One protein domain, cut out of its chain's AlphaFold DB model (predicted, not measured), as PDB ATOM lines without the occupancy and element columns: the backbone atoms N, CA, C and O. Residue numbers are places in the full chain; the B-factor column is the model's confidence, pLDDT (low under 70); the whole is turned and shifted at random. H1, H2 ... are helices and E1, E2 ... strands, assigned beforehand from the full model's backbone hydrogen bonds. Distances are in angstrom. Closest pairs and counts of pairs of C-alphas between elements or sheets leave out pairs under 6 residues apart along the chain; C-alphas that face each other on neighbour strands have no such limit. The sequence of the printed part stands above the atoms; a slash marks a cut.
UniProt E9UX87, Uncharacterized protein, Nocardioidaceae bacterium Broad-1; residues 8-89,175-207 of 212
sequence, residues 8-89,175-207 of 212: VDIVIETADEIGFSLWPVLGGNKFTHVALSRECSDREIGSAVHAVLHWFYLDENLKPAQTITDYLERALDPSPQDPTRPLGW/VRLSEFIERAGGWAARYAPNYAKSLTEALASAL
ATOM      1  N   VAL A   8       6.714 -46.275   5.546       96.94
ATOM      2  CA  VAL A   8       5.288 -46.024   5.343       96.94
ATOM      3  C   VAL A   8       4.946 -44.723   6.058       96.94
ATOM      4  O   VAL A   8       5.302 -44.551   7.228       96.94
ATOM      5  N   ASP A   9       4.317 -43.800   5.341       96.62
ATOM      6  CA  ASP A   9       3.656 -42.627   5.911       96.62
ATOM      7  C   ASP A   9       2.152 -42.776   5.690       96.62
ATOM      8  O   ASP A   9       1.740 -43.180   4.605       96.62
ATOM      9  N   ILE A  10       1.337 -42.410   6.678       96.25
ATOM     10  CA  ILE A  10      -0.090 -42.189   6.438       96.25
ATOM     11  C   ILE A  10      -0.230 -40.782   5.876       96.25
ATOM     12  O   ILE A  10       0.242 -39.820   6.488       96.25
ATOM     13  N   VAL A  11      -0.816 -40.668   4.691       96.44
ATOM     14  CA  VAL A  11      -1.027 -39.380   4.036       96.44
ATOM     15  C   VAL A  11      -2.513 -39.105   3.874       96.44
ATOM     16  O   VAL A  11      -3.283 -40.022   3.601       96.44
ATOM     17  N   ILE A  12      -2.890 -37.840   4.029       95.56
ATOM     18  CA  ILE A  12      -4.232 -37.354   3.716       95.56
ATOM     19  C   ILE A  12      -4.225 -36.622   2.383       95.56
ATOM     20  O   ILE A  12      -3.287 -35.880   2.067       95.56
ATOM     21  N   GLU A  13      -5.279 -36.839   1.617       93.88
ATOM     22  CA  GLU A  13      -5.576 -36.106   0.402       93.88
ATOM     23  C   GLU A  13      -6.035 -34.693   0.742       93.88
ATOM     24  O   GLU A  13      -6.881 -34.468   1.604       93.88
ATOM     25  N   THR A  14      -5.464 -33.717   0.053       92.56
ATOM     26  CA  THR A  14      -5.839 -32.309   0.176       92.56
ATOM     27  C   THR A  14      -6.020 -31.749  -1.224       92.56
ATOM     28  O   THR A  14      -5.208 -32.007  -2.117       92.56
ATOM     29  N   ALA A  15      -7.103 -31.012  -1.439       86.81
ATOM     30  CA  ALA A  15      -7.432 -30.438  -2.732       86.81
ATOM     31  C   ALA A  15      -8.295 -29.186  -2.555       86.81
ATOM     32  O   ALA A  15      -8.938 -29.012  -1.527       86.81
ATOM     33  N   ASP A  16      -8.287 -28.351  -3.594       84.44
ATOM     34  CA  ASP A  16      -9.183 -27.206  -3.780       84.44
ATOM     35  C   ASP A  16      -9.378 -26.302  -2.550       84.44
ATOM     36  O   ASP A  16     -10.480 -26.064  -2.070       84.44
ATOM     37  N   GLU A  17      -8.277 -25.751  -2.042       88.38
ATOM     38  CA  GLU A  17      -8.304 -24.855  -0.881       88.38
ATOM     39  C   GLU A  17      -8.370 -23.370  -1.286       88.38
ATOM     40  O   GLU A  17      -8.176 -22.473  -0.456       88.38
ATOM     41  N   ILE A  18      -8.591 -23.075  -2.575       85.88
ATOM     42  CA  ILE A  18      -8.696 -21.694  -3.054       85.88
ATOM     43  C   ILE A  18      -9.916 -21.034  -2.409       85.88
ATOM     44  O   ILE A  18     -11.041 -21.507  -2.508       85.88
ATOM     45  N   GLY A  19      -9.693 -19.867  -1.804       87.38
ATOM     46  CA  GLY A  19     -10.759 -19.077  -1.187       87.38
ATOM     47  C   GLY A  19     -11.106 -19.511   0.238       87.38
ATOM     48  O   GLY A  19     -11.797 -18.765   0.938       87.38
ATOM     49  N   PHE A  20     -10.564 -20.635   0.714       94.75
ATOM     50  CA  PHE A  20     -10.659 -21.003   2.119       94.75
ATOM     51  C   PHE A  20      -9.870 -20.011   2.988       94.75
ATOM     52  O   PHE A  20      -8.706 -19.705   2.723       94.75
ATOM     53  N   SER A  21     -10.512 -19.477   4.029       95.12
ATOM     54  CA  SER A  21      -9.938 -18.403   4.858       95.12
ATOM     55  C   SER A  21     -10.246 -18.513   6.354       95.12
ATOM     56  O   SER A  21      -9.899 -17.612   7.116       95.12
ATOM     57  N   LEU A  22     -10.857 -19.616   6.801       97.06
ATOM     58  CA  LEU A  22     -11.230 -19.787   8.210       97.06
ATOM     59  C   LEU A  22     -10.010 -20.038   9.111       97.06
ATOM     60  O   LEU A  22     -10.011 -19.636  10.271       97.06
ATOM     61  N   TRP A  23      -8.953 -20.650   8.577       97.44
ATOM     62  CA  TRP A  23      -7.651 -20.828   9.228       97.44
ATOM     63  C   TRP A  23      -6.538 -21.004   8.180       97.44
ATOM     64  O   TRP A  23      -6.835 -21.169   6.995       97.44
ATOM     65  N   PRO A  24      -5.249 -20.963   8.574       96.88
ATOM     66  CA  PRO A  24      -4.150 -21.176   7.640       96.88
ATOM     67  C   PRO A  24      -4.169 -22.584   7.032       96.88
ATOM     68  O   PRO A  24      -4.129 -23.572   7.759       96.88
ATOM     69  N   VAL A  25      -4.150 -22.653   5.703       97.38
ATOM     70  CA  VAL A  25      -4.053 -23.880   4.889       97.38
ATOM     71  C   VAL A  25      -2.913 -23.753   3.875       97.38
ATOM     72  O   VAL A  25      -2.358 -22.659   3.697       97.38
ATOM     73  N   LEU A  26      -2.527 -24.839   3.206       95.38
ATOM     74  CA  LEU A  26      -1.540 -24.834   2.121       95.38
ATOM     75  C   LEU A  26      -1.984 -23.967   0.930       95.38
ATOM     76  O   LEU A  26      -1.139 -23.311   0.313       95.38
ATOM     77  N   GLY A  27      -3.291 -23.861   0.683       88.00
ATOM     78  CA  GLY A  27      -3.891 -22.951  -0.298       88.00
ATOM     79  C   GLY A  27      -3.677 -23.405  -1.743       88.00
ATOM     80  O   GLY A  27      -3.613 -22.574  -2.651       88.00
ATOM     81  N   GLY A  28      -3.478 -24.708  -1.947       86.88
ATOM     82  CA  GLY A  28      -3.270 -25.300  -3.262       86.88
ATOM     83  C   GLY A  28      -4.583 -25.507  -4.016       86.88
ATOM     84  O   GLY A  28      -5.632 -25.725  -3.423       86.88
ATOM     85  N   ASN A  29      -4.511 -25.481  -5.348       82.94
ATOM     86  CA  ASN A  29      -5.626 -25.833  -6.238       82.94
ATOM     87  C   ASN A  29      -5.459 -27.198  -6.906       82.94
ATOM     88  O   ASN A  29      -6.256 -27.588  -7.753       82.94
ATOM     89  N   LYS A  30      -4.367 -27.885  -6.577       85.06
ATOM     90  CA  LYS A  30      -4.061 -29.216  -7.072       85.06
ATOM     91  C   LYS A  30      -4.218 -30.191  -5.934       85.06
ATOM     92  O   LYS A  30      -3.833 -29.891  -4.806       85.06
ATOM     93  N   PHE A  31      -4.704 -31.364  -6.294       85.81
ATOM     94  CA  PHE A  31      -4.649 -32.523  -5.438       85.81
ATOM     95  C   PHE A  31      -3.205 -32.792  -4.996       85.81
ATOM     96  O   PHE A  31      -2.274 -32.806  -5.810       85.81
ATOM     97  N   THR A  32      -3.011 -32.961  -3.693       90.75
ATOM     98  CA  THR A  32      -1.725 -33.304  -3.095       90.75
ATOM     99  C   THR A  32      -1.914 -34.111  -1.817       90.75
ATOM    100  O   THR A  32      -3.011 -34.196  -1.272       90.75
ATOM    101  N   HIS A  33      -0.820 -34.686  -1.330       93.50
ATOM    102  CA  HIS A  33      -0.798 -35.539  -0.153       93.50
ATOM    103  C   HIS A  33       0.014 -34.893   0.966       93.50
ATOM    104  O   HIS A  33       1.189 -34.563   0.772       93.50
ATOM    105  N   VAL A  34      -0.571 -34.800   2.157       96.00
ATOM    106  CA  VAL A  34       0.120 -34.357   3.373       96.00
ATOM    107  C   VAL A  34       0.417 -35.568   4.247       96.00
ATOM    108  O   VAL A  34      -0.493 -36.292   4.634       96.00
ATOM    109  N   ALA A  35       1.692 -35.793   4.576       97.31
ATOM    110  CA  ALA A  35       2.086 -36.864   5.490       97.31
ATOM    111  C   ALA A  35       1.775 -36.485   6.937       97.31
ATOM    112  O   ALA A  35       2.363 -35.547   7.473       97.31
ATOM    113  N   LEU A  36       0.883 -37.249   7.562       97.94
ATOM    114  CA  LEU A  36       0.396 -37.009   8.912       97.94
ATOM    115  C   LEU A  36       1.467 -37.417   9.924       97.94
ATOM    116  O   LEU A  36       1.743 -38.598  10.142       97.94
ATOM    117  N   SER A  37       2.125 -36.420  10.509       97.50
ATOM    118  CA  SER A  37       3.136 -36.625  11.545       97.50
ATOM    119  C   SER A  37       3.244 -35.417  12.472       97.50
ATOM    120  O   SER A  37       2.724 -34.337  12.187       97.50
ATOM    121  N   ARG A  38       3.997 -35.561  13.562       97.44
ATOM    122  CA  ARG A  38       4.305 -34.454  14.481       97.44
ATOM    123  C   ARG A  38       5.023 -33.262  13.838       97.44
ATOM    124  O   ARG A  38       4.990 -32.163  14.384       97.44
ATOM    125  N   GLU A  39       5.702 -33.489  12.712       97.31
ATOM    126  CA  GLU A  39       6.493 -32.474  12.009       97.31
ATOM    127  C   GLU A  39       5.618 -31.569  11.124       97.31
ATOM    128  O   GLU A  39       6.126 -30.607  10.549       97.31
ATOM    129  N   CYS A  40       4.309 -31.846  11.022       98.31
ATOM    130  CA  CYS A  40       3.384 -30.994  10.286       98.31
ATOM    131  C   CYS A  40       3.409 -29.552  10.816       98.31
ATOM    132  O   CYS A  40       3.259 -29.262  12.012       98.31
ATOM    133  N   SER A  41       3.547 -28.623   9.880       98.00
ATOM    134  CA  SER A  41       3.356 -27.197  10.097       98.00
ATOM    135  C   SER A  41       1.891 -26.866  10.403       98.00
ATOM    136  O   SER A  41       0.978 -27.641  10.127       98.00
ATOM    137  N   ASP A  42       1.641 -25.660  10.922       97.88
ATOM    138  CA  ASP A  42       0.273 -25.187  11.181       97.88
ATOM    139  C   ASP A  42      -0.608 -25.180   9.918       97.88
ATOM    140  O   ASP A  42      -1.811 -25.397  10.026       97.88
ATOM    141  N   ARG A  43      -0.019 -24.946   8.735       97.62
ATOM    142  CA  ARG A  43      -0.745 -24.950   7.453       97.62
ATOM    143  C   ARG A  43      -1.087 -26.364   7.000       97.62
ATOM    144  O   ARG A  43      -2.194 -26.582   6.536       97.62
ATOM    145  N   GLU A  44      -0.168 -27.314   7.165       98.12
ATOM    146  CA  GLU A  44      -0.416 -28.728   6.848       98.12
ATOM    147  C   GLU A  44      -1.492 -29.327   7.755       98.12
ATOM    148  O   GLU A  44      -2.368 -30.035   7.271       98.12
ATOM    149  N   ILE A  45      -1.481 -28.989   9.052       98.56
ATOM    150  CA  ILE A  45      -2.552 -29.392   9.972       98.56
ATOM    151  C   ILE A  45      -3.873 -28.754   9.546       98.56
ATOM    152  O   ILE A  45      -4.869 -29.457   9.439       98.56
ATOM    153  N   GLY A  46      -3.893 -27.447   9.265       98.12
ATOM    154  CA  GLY A  46      -5.111 -26.766   8.826       98.12
ATOM    155  C   GLY A  46      -5.696 -27.357   7.540       98.12
ATOM    156  O   GLY A  46      -6.915 -27.502   7.447       98.12
ATOM    157  N   SER A  47      -4.845 -27.748   6.591       98.00
ATOM    158  CA  SER A  47      -5.242 -28.463   5.373       98.00
ATOM    159  C   SER A  47      -5.800 -29.852   5.665       98.00
ATOM    160  O   SER A  47      -6.858 -30.201   5.155       98.00
ATOM    161  N   ALA A  48      -5.148 -30.627   6.535       97.75
ATOM    162  CA  ALA A  48      -5.649 -31.938   6.946       97.75
ATOM    163  C   ALA A  48      -7.014 -31.832   7.651       97.75
ATOM    164  O   ALA A  48      -7.925 -32.602   7.362       97.75
ATOM    165  N   VAL A  49      -7.186 -30.842   8.533       98.00
ATOM    166  CA  VAL A  49      -8.470 -30.570   9.193       98.00
ATOM    167  C   VAL A  49      -9.535 -30.198   8.171       98.00
ATOM    168  O   VAL A  49     -10.638 -30.735   8.219       98.00
ATOM    169  N   HIS A  50      -9.218 -29.306   7.231       97.12
ATOM    170  CA  HIS A  50     -10.168 -28.930   6.194       97.12
ATOM    171  C   HIS A  50     -10.553 -30.126   5.317       97.12
ATOM    172  O   HIS A  50     -11.739 -30.323   5.085       97.12
ATOM    173  N   ALA A  51      -9.595 -30.965   4.918       95.81
ATOM    174  CA  ALA A  51      -9.852 -32.178   4.148       95.81
ATOM    175  C   ALA A  51     -10.772 -33.162   4.889       95.81
ATOM    176  O   ALA A  51     -11.737 -33.649   4.307       95.81
ATOM    177  N   VAL A  52     -10.549 -33.398   6.186       95.94
ATOM    178  CA  VAL A  52     -11.419 -34.271   7.000       95.94
ATOM    179  C   VAL A  52     -12.849 -33.725   7.110       95.94
ATOM    180  O   VAL A  52     -13.821 -34.483   7.122       95.94
ATOM    181  N   LEU A  53     -12.992 -32.401   7.196       95.25
ATOM    182  CA  LEU A  53     -14.277 -31.732   7.396       95.25
ATOM    183  C   LEU A  53     -14.901 -31.210   6.093       95.25
ATOM    184  O   LEU A  53     -15.913 -30.511   6.158       95.25
ATOM    185  N   HIS A  54     -14.305 -31.451   4.922       91.50
ATOM    186  CA  HIS A  54     -14.621 -30.695   3.698       91.50
ATOM    187  C   HIS A  54     -16.104 -30.779   3.318       91.50
ATOM    188  O   HIS A  54     -16.690 -29.772   2.923       91.50
ATOM    189  N   TRP A  55     -16.737 -31.937   3.542       90.25
ATOM    190  CA  TRP A  55     -18.159 -32.150   3.261       90.25
ATOM    191  C   TRP A  55     -19.097 -31.199   4.003       90.25
ATOM    192  O   TRP A  55     -20.173 -30.890   3.504       90.25
ATOM    193  N   PHE A  56     -18.678 -30.688   5.157       93.25
ATOM    194  CA  PHE A  56     -19.480 -29.794   5.990       93.25
ATOM    195  C   PHE A  56     -19.232 -28.312   5.688       93.25
ATOM    196  O   PHE A  56     -19.793 -27.433   6.347       93.25
ATOM    197  N   TYR A  57     -18.351 -28.011   4.726       93.69
ATOM    198  CA  TYR A  57     -17.984 -26.633   4.423       93.69
ATOM    199  C   TYR A  57     -19.118 -25.892   3.719       93.69
ATOM    200  O   TYR A  57     -19.373 -24.727   4.022       93.69
ATOM    201  N   LEU A  58     -19.821 -26.566   2.810       92.31
ATOM    202  CA  LEU A  58     -20.973 -26.020   2.101       92.31
ATOM    203  C   LEU A  58     -22.271 -26.385   2.835       92.31
ATOM    204  O   LEU A  58     -22.398 -27.484   3.362       92.31
ATOM    205  N   ASP A  59     -23.232 -25.460   2.883       90.00
ATOM    206  CA  ASP A  59     -24.601 -25.774   3.316       90.00
ATOM    207  C   ASP A  59     -25.424 -26.420   2.182       90.00
ATOM    208  O   ASP A  59     -24.956 -26.585   1.053       90.00
ATOM    209  N   GLU A  60     -26.690 -26.742   2.459       86.81
ATOM    210  CA  GLU A  60     -27.642 -27.296   1.480       86.81
ATOM    211  C   GLU A  60     -27.867 -26.404   0.240       86.81
ATOM    212  O   GLU A  60     -28.306 -26.877  -0.806       86.81
ATOM    213  N   ASN A  61     -27.548 -25.109   0.339       92.00
ATOM    214  CA  ASN A  61     -27.642 -24.127  -0.737       92.00
ATOM    215  C   ASN A  61     -26.276 -23.855  -1.391       92.00
ATOM    216  O   ASN A  61     -26.129 -22.855  -2.102       92.00
ATOM    217  N   LEU A  62     -25.284 -24.718  -1.147       91.06
ATOM    218  CA  LEU A  62     -23.907 -24.614  -1.631       91.06
ATOM    219  C   LEU A  62     -23.184 -23.342  -1.166       91.06
ATOM    220  O   LEU A  62     -22.299 -22.831  -1.855       91.06
ATOM    221  N   LYS A  63     -23.550 -22.806   0.003       93.25
ATOM    222  CA  LYS A  63     -22.890 -21.630   0.574       93.25
ATOM    223  C   LYS A  63     -21.789 -22.049   1.545       93.25
ATOM    224  O   LYS A  63     -22.066 -22.792   2.491       93.25
ATOM    225  N   PRO A  64     -20.561 -21.535   1.364       94.50
ATOM    226  CA  PRO A  64     -19.462 -21.844   2.263       94.50
ATOM    227  C   PRO A  64     -19.712 -21.297   3.665       94.50
ATOM    228  O   PRO A  64     -20.276 -20.209   3.829       94.50
ATOM    229  N   ALA A  65     -19.245 -22.027   4.674       94.88
ATOM    230  CA  ALA A  65     -19.220 -21.563   6.048       94.88
ATOM    231  C   ALA A  65     -18.412 -20.261   6.148       94.88
ATOM    232  O   ALA A  65     -17.309 -20.141   5.606       94.88
ATOM    233  N   GLN A  66     -18.978 -19.270   6.835       95.56
ATOM    234  CA  GLN A  66     -18.389 -17.924   6.924       95.56
ATOM    235  C   GLN A  66     -17.556 -17.726   8.194       95.56
ATOM    236  O   GLN A  66     -16.807 -16.758   8.306       95.56
ATOM    237  N   THR A  67     -17.692 -18.626   9.172       96.88
ATOM    238  CA  THR A  67     -16.970 -18.566  10.446       96.88
ATOM    239  C   THR A  67     -16.504 -19.956  10.870       96.88
ATOM    240  O   THR A  67     -17.089 -20.960  10.468       96.88
ATOM    241  N   ILE A  68     -15.467 -20.009  11.714       96.81
ATOM    242  CA  ILE A  68     -14.985 -21.261  12.320       96.81
ATOM    243  C   ILE A  68     -16.115 -21.948  13.097       96.81
ATOM    244  O   ILE A  68     -16.309 -23.146  12.943       96.81
ATOM    245  N   THR A  69     -16.873 -21.191  13.896       95.62
ATOM    246  CA  THR A  69     -18.012 -21.696  14.679       95.62
ATOM    247  C   THR A  69     -19.039 -22.392  13.792       95.62
ATOM    248  O   THR A  69     -19.324 -23.559  14.010       95.62
ATOM    249  N   ASP A  70     -19.518 -21.709  12.751       94.44
ATOM    250  CA  ASP A  70     -20.492 -22.247  11.793       94.44
ATOM    251  C   ASP A  70     -19.981 -23.530  11.118       94.44
ATOM    252  O   ASP A  70     -20.691 -24.528  11.045       94.44
ATOM    253  N   TYR A  71     -18.715 -23.546  10.691       95.69
ATOM    254  CA  TYR A  71     -18.134 -24.732  10.064       95.69
ATOM    255  C   TYR A  71     -18.045 -25.925  11.030       95.69
ATOM    256  O   TYR A  71     -18.396 -27.050  10.677       95.69
ATOM    257  N   LEU A  72     -17.590 -25.685  12.262       96.12
ATOM    258  CA  LEU A  72     -17.405 -26.741  13.254       96.12
ATOM    259  C   LEU A  72     -18.726 -27.233  13.848       96.12
ATOM    260  O   LEU A  72     -18.832 -28.420  14.133       96.12
ATOM    261  N   GLU A  73     -19.739 -26.381  13.997       92.94
ATOM    262  CA  GLU A  73     -21.079 -26.810  14.418       92.94
ATOM    263  C   GLU A  73     -21.692 -27.772  13.398       92.94
ATOM    264  O   GLU A  73     -22.155 -28.842  13.782       92.94
ATOM    265  N   ARG A  74     -21.588 -27.466  12.096       91.56
ATOM    266  CA  ARG A  74     -22.049 -28.370  11.027       91.56
ATOM    267  C   ARG A  74     -21.355 -29.730  11.067       91.56
ATOM    268  O   ARG A  74     -21.995 -30.747  10.825       91.56
ATOM    269  N   ALA A  75     -20.047 -29.745  11.332       93.19
ATOM    270  CA  ALA A  75     -19.241 -30.958  11.237       93.19
ATOM    271  C   ALA A  75     -19.241 -31.820  12.510       93.19
ATOM    272  O   ALA A  75     -19.081 -33.039  12.426       93.19
ATOM    273  N   LEU A  76     -19.368 -31.198  13.686       92.94
ATOM    274  CA  LEU A  76     -19.212 -31.860  14.987       92.94
ATOM    275  C   LEU A  76     -20.543 -32.122  15.702       92.94
ATOM    276  O   LEU A  76     -20.563 -32.941  16.620       92.94
ATOM    277  N   ASP A  77     -21.636 -31.475  15.287       84.38
ATOM    278  CA  ASP A  77     -22.991 -31.725  15.795       84.38
ATOM    279  C   ASP A  77     -23.922 -32.209  14.667       84.38
ATOM    280  O   ASP A  77     -24.791 -31.476  14.185       84.38
ATOM    281  N   PRO A  78     -23.710 -33.436  14.161       69.12
ATOM    282  CA  PRO A  78     -24.463 -33.937  13.025       69.12
ATOM    283  C   PRO A  78     -25.933 -34.169  13.393       69.12
ATOM    284  O   PRO A  78     -26.260 -34.805  14.400       69.12
ATOM    285  N   SER A  79     -26.830 -33.695  12.525       70.50
ATOM    286  CA  SER A  79     -28.278 -33.854  12.678       70.50
ATOM    287  C   SER A  79     -28.671 -35.332  12.838       70.50
ATOM    288  O   SER A  79     -28.167 -36.185  12.110       70.50
ATOM    289  N   PRO A  80     -29.658 -35.673  13.687       71.69
ATOM    290  CA  PRO A  80     -30.193 -37.035  13.765       71.69
ATOM    291  C   PRO A  80     -30.737 -37.586  12.435       71.69
ATOM    292  O   PRO A  80     -30.925 -38.791  12.302       71.69
ATOM    293  N   GLN A  81     -31.041 -36.706  11.476       74.69
ATOM    294  CA  GLN A  81     -31.568 -37.059  10.153       74.69
ATOM    295  C   GLN A  81     -30.457 -37.307   9.123       74.69
ATOM    296  O   GLN A  81     -30.710 -37.969   8.121       74.69
ATOM    297  N   ASP A  82     -29.246 -36.809   9.387       73.69
ATOM    298  CA  ASP A  82     -28.070 -36.986   8.544       73.69
ATOM    299  C   ASP A  82     -26.900 -37.503   9.402       73.69
ATOM    300  O   ASP A  82     -26.190 -36.730  10.053       73.69
ATOM    301  N   PRO A  83     -26.688 -38.830   9.440       76.19
ATOM    302  CA  PRO A  83     -25.635 -39.437  10.233       76.19
ATOM    303  C   PRO A  83     -24.248 -39.287   9.590       76.19
ATOM    304  O   PRO A  83     -23.327 -39.979  10.024       76.19
ATOM    305  N   THR A  84     -24.065 -38.414   8.592       84.56
ATOM    306  CA  THR A  84     -22.749 -38.148   8.001       84.56
ATOM    307  C   THR A  84     -21.744 -37.754   9.087       84.56
ATOM    308  O   THR A  84     -22.070 -37.083  10.074       84.56
ATOM    309  N   ARG A  85     -20.513 -38.249   8.952       87.19
ATOM    310  CA  ARG A  85     -19.406 -38.007   9.882       87.19
ATOM    311  C   ARG A  85     -18.175 -37.537   9.108       87.19
ATOM    312  O   ARG A  85     -18.047 -37.882   7.934       87.19
ATOM    313  N   PRO A  86     -17.276 -36.774   9.751       92.50
ATOM    314  CA  PRO A  86     -15.963 -36.483   9.192       92.50
ATOM    315  C   PRO A  86     -15.203 -37.751   8.789       92.50
ATOM    316  O   PRO A  86     -15.200 -38.732   9.534       92.50
ATOM    317  N   LEU A  87     -14.550 -37.709   7.629       91.12
ATOM    318  CA  LEU A  87     -13.782 -38.814   7.050       91.12
ATOM    319  C   LEU A  87     -12.530 -38.260   6.363       91.12
ATOM    320  O   LEU A  87     -12.604 -37.242   5.677       91.12
ATOM    321  N   GLY A  88     -11.384 -38.918   6.555       91.44
ATOM    322  CA  GLY A  88     -10.130 -38.563   5.892       91.44
ATOM    323  C   GLY A  88      -9.832 -39.483   4.712       91.44
ATOM    324  O   GLY A  88      -9.624 -40.678   4.914       91.44
ATOM    325  N   TRP A  89      -9.771 -38.921   3.506       92.31
ATOM    326  CA  TRP A  89      -9.355 -39.632   2.291       92.31
ATOM    327  C   TRP A  89      -7.830 -39.705   2.183       92.31
ATOM    328  O   TRP A  89      -7.132 -38.774   2.593       92.31
ATOM    329  N   VAL A 175       2.404 -44.825  14.990       96.38
ATOM    330  CA  VAL A 175       3.002 -43.930  15.993       96.38
ATOM    331  C   VAL A 175       3.016 -42.484  15.495       96.38
ATOM    332  O   VAL A 175       2.558 -41.600  16.212       96.38
ATOM    333  N   ARG A 176       3.478 -42.225  14.262       97.12
ATOM    334  CA  ARG A 176       3.498 -40.857  13.703       97.12
ATOM    335  C   ARG A 176       2.097 -40.271  13.558       97.12
ATOM    336  O   ARG A 176       1.930 -39.073  13.777       97.12
ATOM    337  N   LEU A 177       1.113 -41.097  13.208       96.50
ATOM    338  CA  LEU A 177      -0.280 -40.681  13.101       96.50
ATOM    339  C   LEU A 177      -0.850 -40.290  14.475       96.50
ATOM    340  O   LEU A 177      -1.476 -39.241  14.602       96.50
ATOM    341  N   SER A 178      -0.562 -41.059  15.526       96.81
ATOM    342  CA  SER A 178      -0.926 -40.694  16.902       96.81
ATOM    343  C   SER A 178      -0.242 -39.400  17.360       96.81
ATOM    344  O   SER A 178      -0.896 -38.524  17.926       96.81
ATOM    345  N   GLU A 179       1.050 -39.221  17.061       97.31
ATOM    346  CA  GLU A 179       1.757 -37.966  17.359       97.31
ATOM    347  C   GLU A 179       1.179 -36.773  16.565       97.31
ATOM    348  O   GLU A 179       1.166 -35.638  17.050       97.31
ATOM    349  N   PHE A 180       0.673 -37.005  15.346       98.25
ATOM    350  CA  PHE A 180      -0.051 -35.993  14.578       98.25
ATOM    351  C   PHE A 180      -1.344 -35.564  15.279       98.25
ATOM    352  O   PHE A 180      -1.594 -34.364  15.363       98.25
ATOM    353  N   ILE A 181      -2.135 -36.497  15.823       98.12
ATOM    354  CA  ILE A 181      -3.359 -36.160  16.572       98.12
ATOM    355  C   ILE A 181      -3.042 -35.282  17.786       98.12
ATOM    356  O   ILE A 181      -3.710 -34.271  18.004       98.12
ATOM    357  N   GLU A 182      -1.984 -35.595  18.541       97.44
ATOM    358  CA  GLU A 182      -1.535 -34.749  19.656       97.44
ATOM    359  C   GLU A 182      -1.175 -33.333  19.174       97.44
ATOM    360  O   GLU A 182      -1.635 -32.320  19.717       97.44
ATOM    361  N   ARG A 183      -0.393 -33.252  18.093       98.12
ATOM    362  CA  ARG A 183       0.018 -31.985  17.479       98.12
ATOM    363  C   ARG A 183      -1.175 -31.180  16.944       98.12
ATOM    364  O   ARG A 183      -1.167 -29.944  17.048       98.12
ATOM    365  N   ALA A 184      -2.181 -31.860  16.400       98.31
ATOM    366  CA  ALA A 184      -3.430 -31.281  15.927       98.31
ATOM    367  C   ALA A 184      -4.293 -30.771  17.088       98.31
ATOM    368  O   ALA A 184      -4.888 -29.706  16.962       98.31
ATOM    369  N   GLY A 185      -4.277 -31.427  18.251       98.19
ATOM    370  CA  GLY A 185      -4.949 -30.919  19.450       98.19
ATOM    371  C   GLY A 185      -4.376 -29.588  19.939       98.19
ATOM    372  O   GLY A 185      -5.121 -28.651  20.237       98.19
ATOM    373  N   GLY A 186      -3.047 -29.441  19.924       98.25
ATOM    374  CA  GLY A 186      -2.395 -28.158  20.211       98.25
ATOM    375  C   GLY A 186      -2.731 -27.065  19.186       98.25
ATOM    376  O   GLY A 186      -2.875 -25.893  19.540       98.25
ATOM    377  N   TRP A 187      -2.894 -27.443  17.917       98.56
ATOM    378  CA  TRP A 187      -3.371 -26.543  16.866       98.56
ATOM    379  C   TRP A 187      -4.841 -26.146  17.090       98.56
ATOM    380  O   TRP A 187      -5.165 -24.959  17.064       98.56
ATOM    381  N   ALA A 188      -5.714 -27.099  17.417       98.44
ATOM    382  CA  ALA A 188      -7.137 -26.868  17.646       98.44
ATOM    383  C   ALA A 188      -7.369 -25.930  18.840       98.44
ATOM    384  O   ALA A 188      -8.175 -25.006  18.755       98.44
ATOM    385  N   ALA A 189      -6.585 -26.074  19.914       98.31
ATOM    386  CA  ALA A 189      -6.607 -25.160  21.056       98.31
ATOM    387  C   ALA A 189      -6.269 -23.703  20.686       98.31
ATOM    388  O   ALA A 189      -6.724 -22.776  21.354       98.31
ATOM    389  N   ARG A 190      -5.481 -23.491  19.624       97.94
ATOM    390  CA  ARG A 190      -5.095 -22.158  19.141       97.94
ATOM    391  C   ARG A 190      -6.148 -21.542  18.223       97.94
ATOM    392  O   ARG A 190      -6.459 -20.366  18.387       97.94
ATOM    393  N   TYR A 191      -6.655 -22.302  17.252       97.19
ATOM    394  CA  TYR A 191      -7.532 -21.769  16.198       97.19
ATOM    395  C   TYR A 191      -9.027 -21.925  16.504       97.19
ATOM    396  O   TYR A 191      -9.830 -21.125  16.034       97.19
ATOM    397  N   ALA A 192      -9.408 -22.906  17.320       96.94
ATOM    398  CA  ALA A 192     -10.793 -23.199  17.676       96.94
ATOM    399  C   ALA A 192     -10.917 -23.602  19.161       96.94
ATOM    400  O   ALA A 192     -11.361 -24.708  19.464       96.94
ATOM    401  N   PRO A 193     -10.549 -22.725  20.117       97.44
ATOM    402  CA  PRO A 193     -10.416 -23.087  21.533       97.44
ATOM    403  C   PRO A 193     -11.681 -23.715  22.137       97.44
ATOM    404  O   PRO A 193     -11.583 -24.659  22.917       97.44
ATOM    405  N   ASN A 194     -12.867 -23.249  21.733       96.88
ATOM    406  CA  ASN A 194     -14.148 -23.768  22.226       96.88
ATOM    407  C   ASN A 194     -14.489 -25.172  21.695       96.88
ATOM    408  O   ASN A 194     -15.300 -25.866  22.299       96.88
ATOM    409  N   TYR A 195     -13.861 -25.592  20.596       97.31
ATOM    410  CA  TYR A 195     -14.075 -26.886  19.943       97.31
ATOM    411  C   TYR A 195     -12.824 -27.764  19.997       97.31
ATOM    412  O   TYR A 195     -12.797 -28.822  19.385       97.31
ATOM    413  N   ALA A 196     -11.769 -27.351  20.706       97.62
ATOM    414  CA  ALA A 196     -10.462 -27.991  20.604       97.62
ATOM    415  C   ALA A 196     -10.523 -29.492  20.905       97.62
ATOM    416  O   ALA A 196      -9.980 -30.304  20.157       97.62
ATOM    417  N   LYS A 197     -11.241 -29.860  21.971       96.62
ATOM    418  CA  LYS A 197     -11.434 -31.255  22.363       96.62
ATOM    419  C   LYS A 197     -12.247 -32.032  21.320       96.62
ATOM    420  O   LYS A 197     -11.749 -33.027  20.807       96.62
ATOM    421  N   SER A 198     -13.445 -31.557  20.978       96.19
ATOM    422  CA  SER A 198     -14.344 -32.251  20.048       96.19
ATOM    423  C   SER A 198     -13.757 -32.360  18.641       96.19
ATOM    424  O   SER A 198     -13.890 -33.397  18.002       96.19
ATOM    425  N   LEU A 199     -13.043 -31.334  18.179       97.31
ATOM    426  CA  LEU A 199     -12.333 -31.363  16.907       97.31
ATOM    427  C   LEU A 199     -11.206 -32.401  16.914       97.31
ATOM    428  O   LEU A 199     -11.067 -33.156  15.960       97.31
ATOM    429  N   THR A 200     -10.424 -32.479  17.993       97.81
ATOM    430  CA  THR A 200      -9.349 -33.481  18.112       97.81
ATOM    431  C   THR A 200      -9.911 -34.902  18.124       97.81
ATOM    432  O   THR A 200      -9.381 -35.776  17.444       97.81
ATOM    433  N   GLU A 201     -11.006 -35.128  18.852       96.00
ATOM    434  CA  GLU A 201     -11.703 -36.420  18.901       96.00
ATOM    435  C   GLU A 201     -12.278 -36.804  17.530       96.00
ATOM    436  O   GLU A 201     -12.115 -37.941  17.089       96.00
ATOM    437  N   ALA A 202     -12.884 -35.849  16.819       95.38
ATOM    438  CA  ALA A 202     -13.394 -36.071  15.471       95.38
ATOM    439  C   ALA A 202     -12.273 -36.392  14.472       95.38
ATOM    440  O   ALA A 202     -12.437 -37.297  13.660       95.38
ATOM    441  N   LEU A 203     -11.122 -35.713  14.557       96.56
ATOM    442  CA  LEU A 203      -9.951 -36.029  13.733       96.56
ATOM    443  C   LEU A 203      -9.413 -37.428  14.028       96.56
ATOM    444  O   LEU A 203      -9.146 -38.180  13.097       96.56
ATOM    445  N   ALA A 204      -9.275 -37.793  15.305       96.19
ATOM    446  CA  ALA A 204      -8.825 -39.127  15.688       96.19
ATOM    447  C   ALA A 204      -9.768 -40.198  15.127       96.19
ATOM    448  O   ALA A 204      -9.310 -41.141  14.488       96.19
ATOM    449  N   SER A 205     -11.081 -39.999  15.268       93.88
ATOM    450  CA  SER A 205     -12.088 -40.906  14.718       93.88
ATOM    451  C   SER A 205     -12.036 -40.988  13.189       93.88
ATOM    452  O   SER A 205     -12.060 -42.088  12.650       93.88
ATOM    453  N   ALA A 206     -11.954 -39.854  12.488       93.94
ATOM    454  CA  ALA A 206     -11.938 -39.794  11.023       93.94
ATOM    455  C   ALA A 206     -10.675 -40.408  10.400       93.94
ATOM    456  O   ALA A 206     -10.686 -40.804   9.239       93.94
ATOM    457  N   LEU A 207      -9.587 -40.462  11.172       94.44
ATOM    458  CA  LEU A 207      -8.312 -41.080  10.803       94.44
ATOM    459  C   LEU A 207      -8.149 -42.476  11.434       94.44
ATOM    460  O   LEU A 207      -7.073 -43.069  11.370       94.44
TER     461      LEU A 207
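Overview. This is residues 8 to 89 and 175 to 207 of the 212 residues of an uncharacterized protein of Nocardioidaceae bacterium Broad-1 (UniProt E9UX87). H1 runs through the middle, helical hairpin H3-H4 across one side, strand hairpin E1-E2 on another and H2 at its end. The printed part, mostly helix, has 115 residues. It is compact, radius of gyration of the C-alphas 13.2 A, spanning 39 by 29 by 24 A.

Arrangement. E1, residues 8 to 14, is antiparallel to E2, residues 32 to 35: N 12 and O 34 are 2.9 A apart. H1, residues 42 to 56, has C-alpha 51 5.6 A from C-alpha 14. H2, residues 68 to 76, touches H1's residues 53 to 56 alone, closest at C-alphas 75 and 56, 5.4 A. H3, residues 175 to 191, touches H4, residues 193 to 206, closest at C-alphas 188 and 196, 4.6 A. Every O i to N i+4 pair in H2 is within hydrogen-bond range.

Along the chain. Find E1's C-alpha 8 at (5.288, -46.024, 5.343); H4 ends at C-alpha 206, (-11.938, -39.794, 11.023).

Size, cuts and confidence. Residues 90 to 174 are not printed, an 18.9 A gap; residue 78 alone has pLDDT under 70.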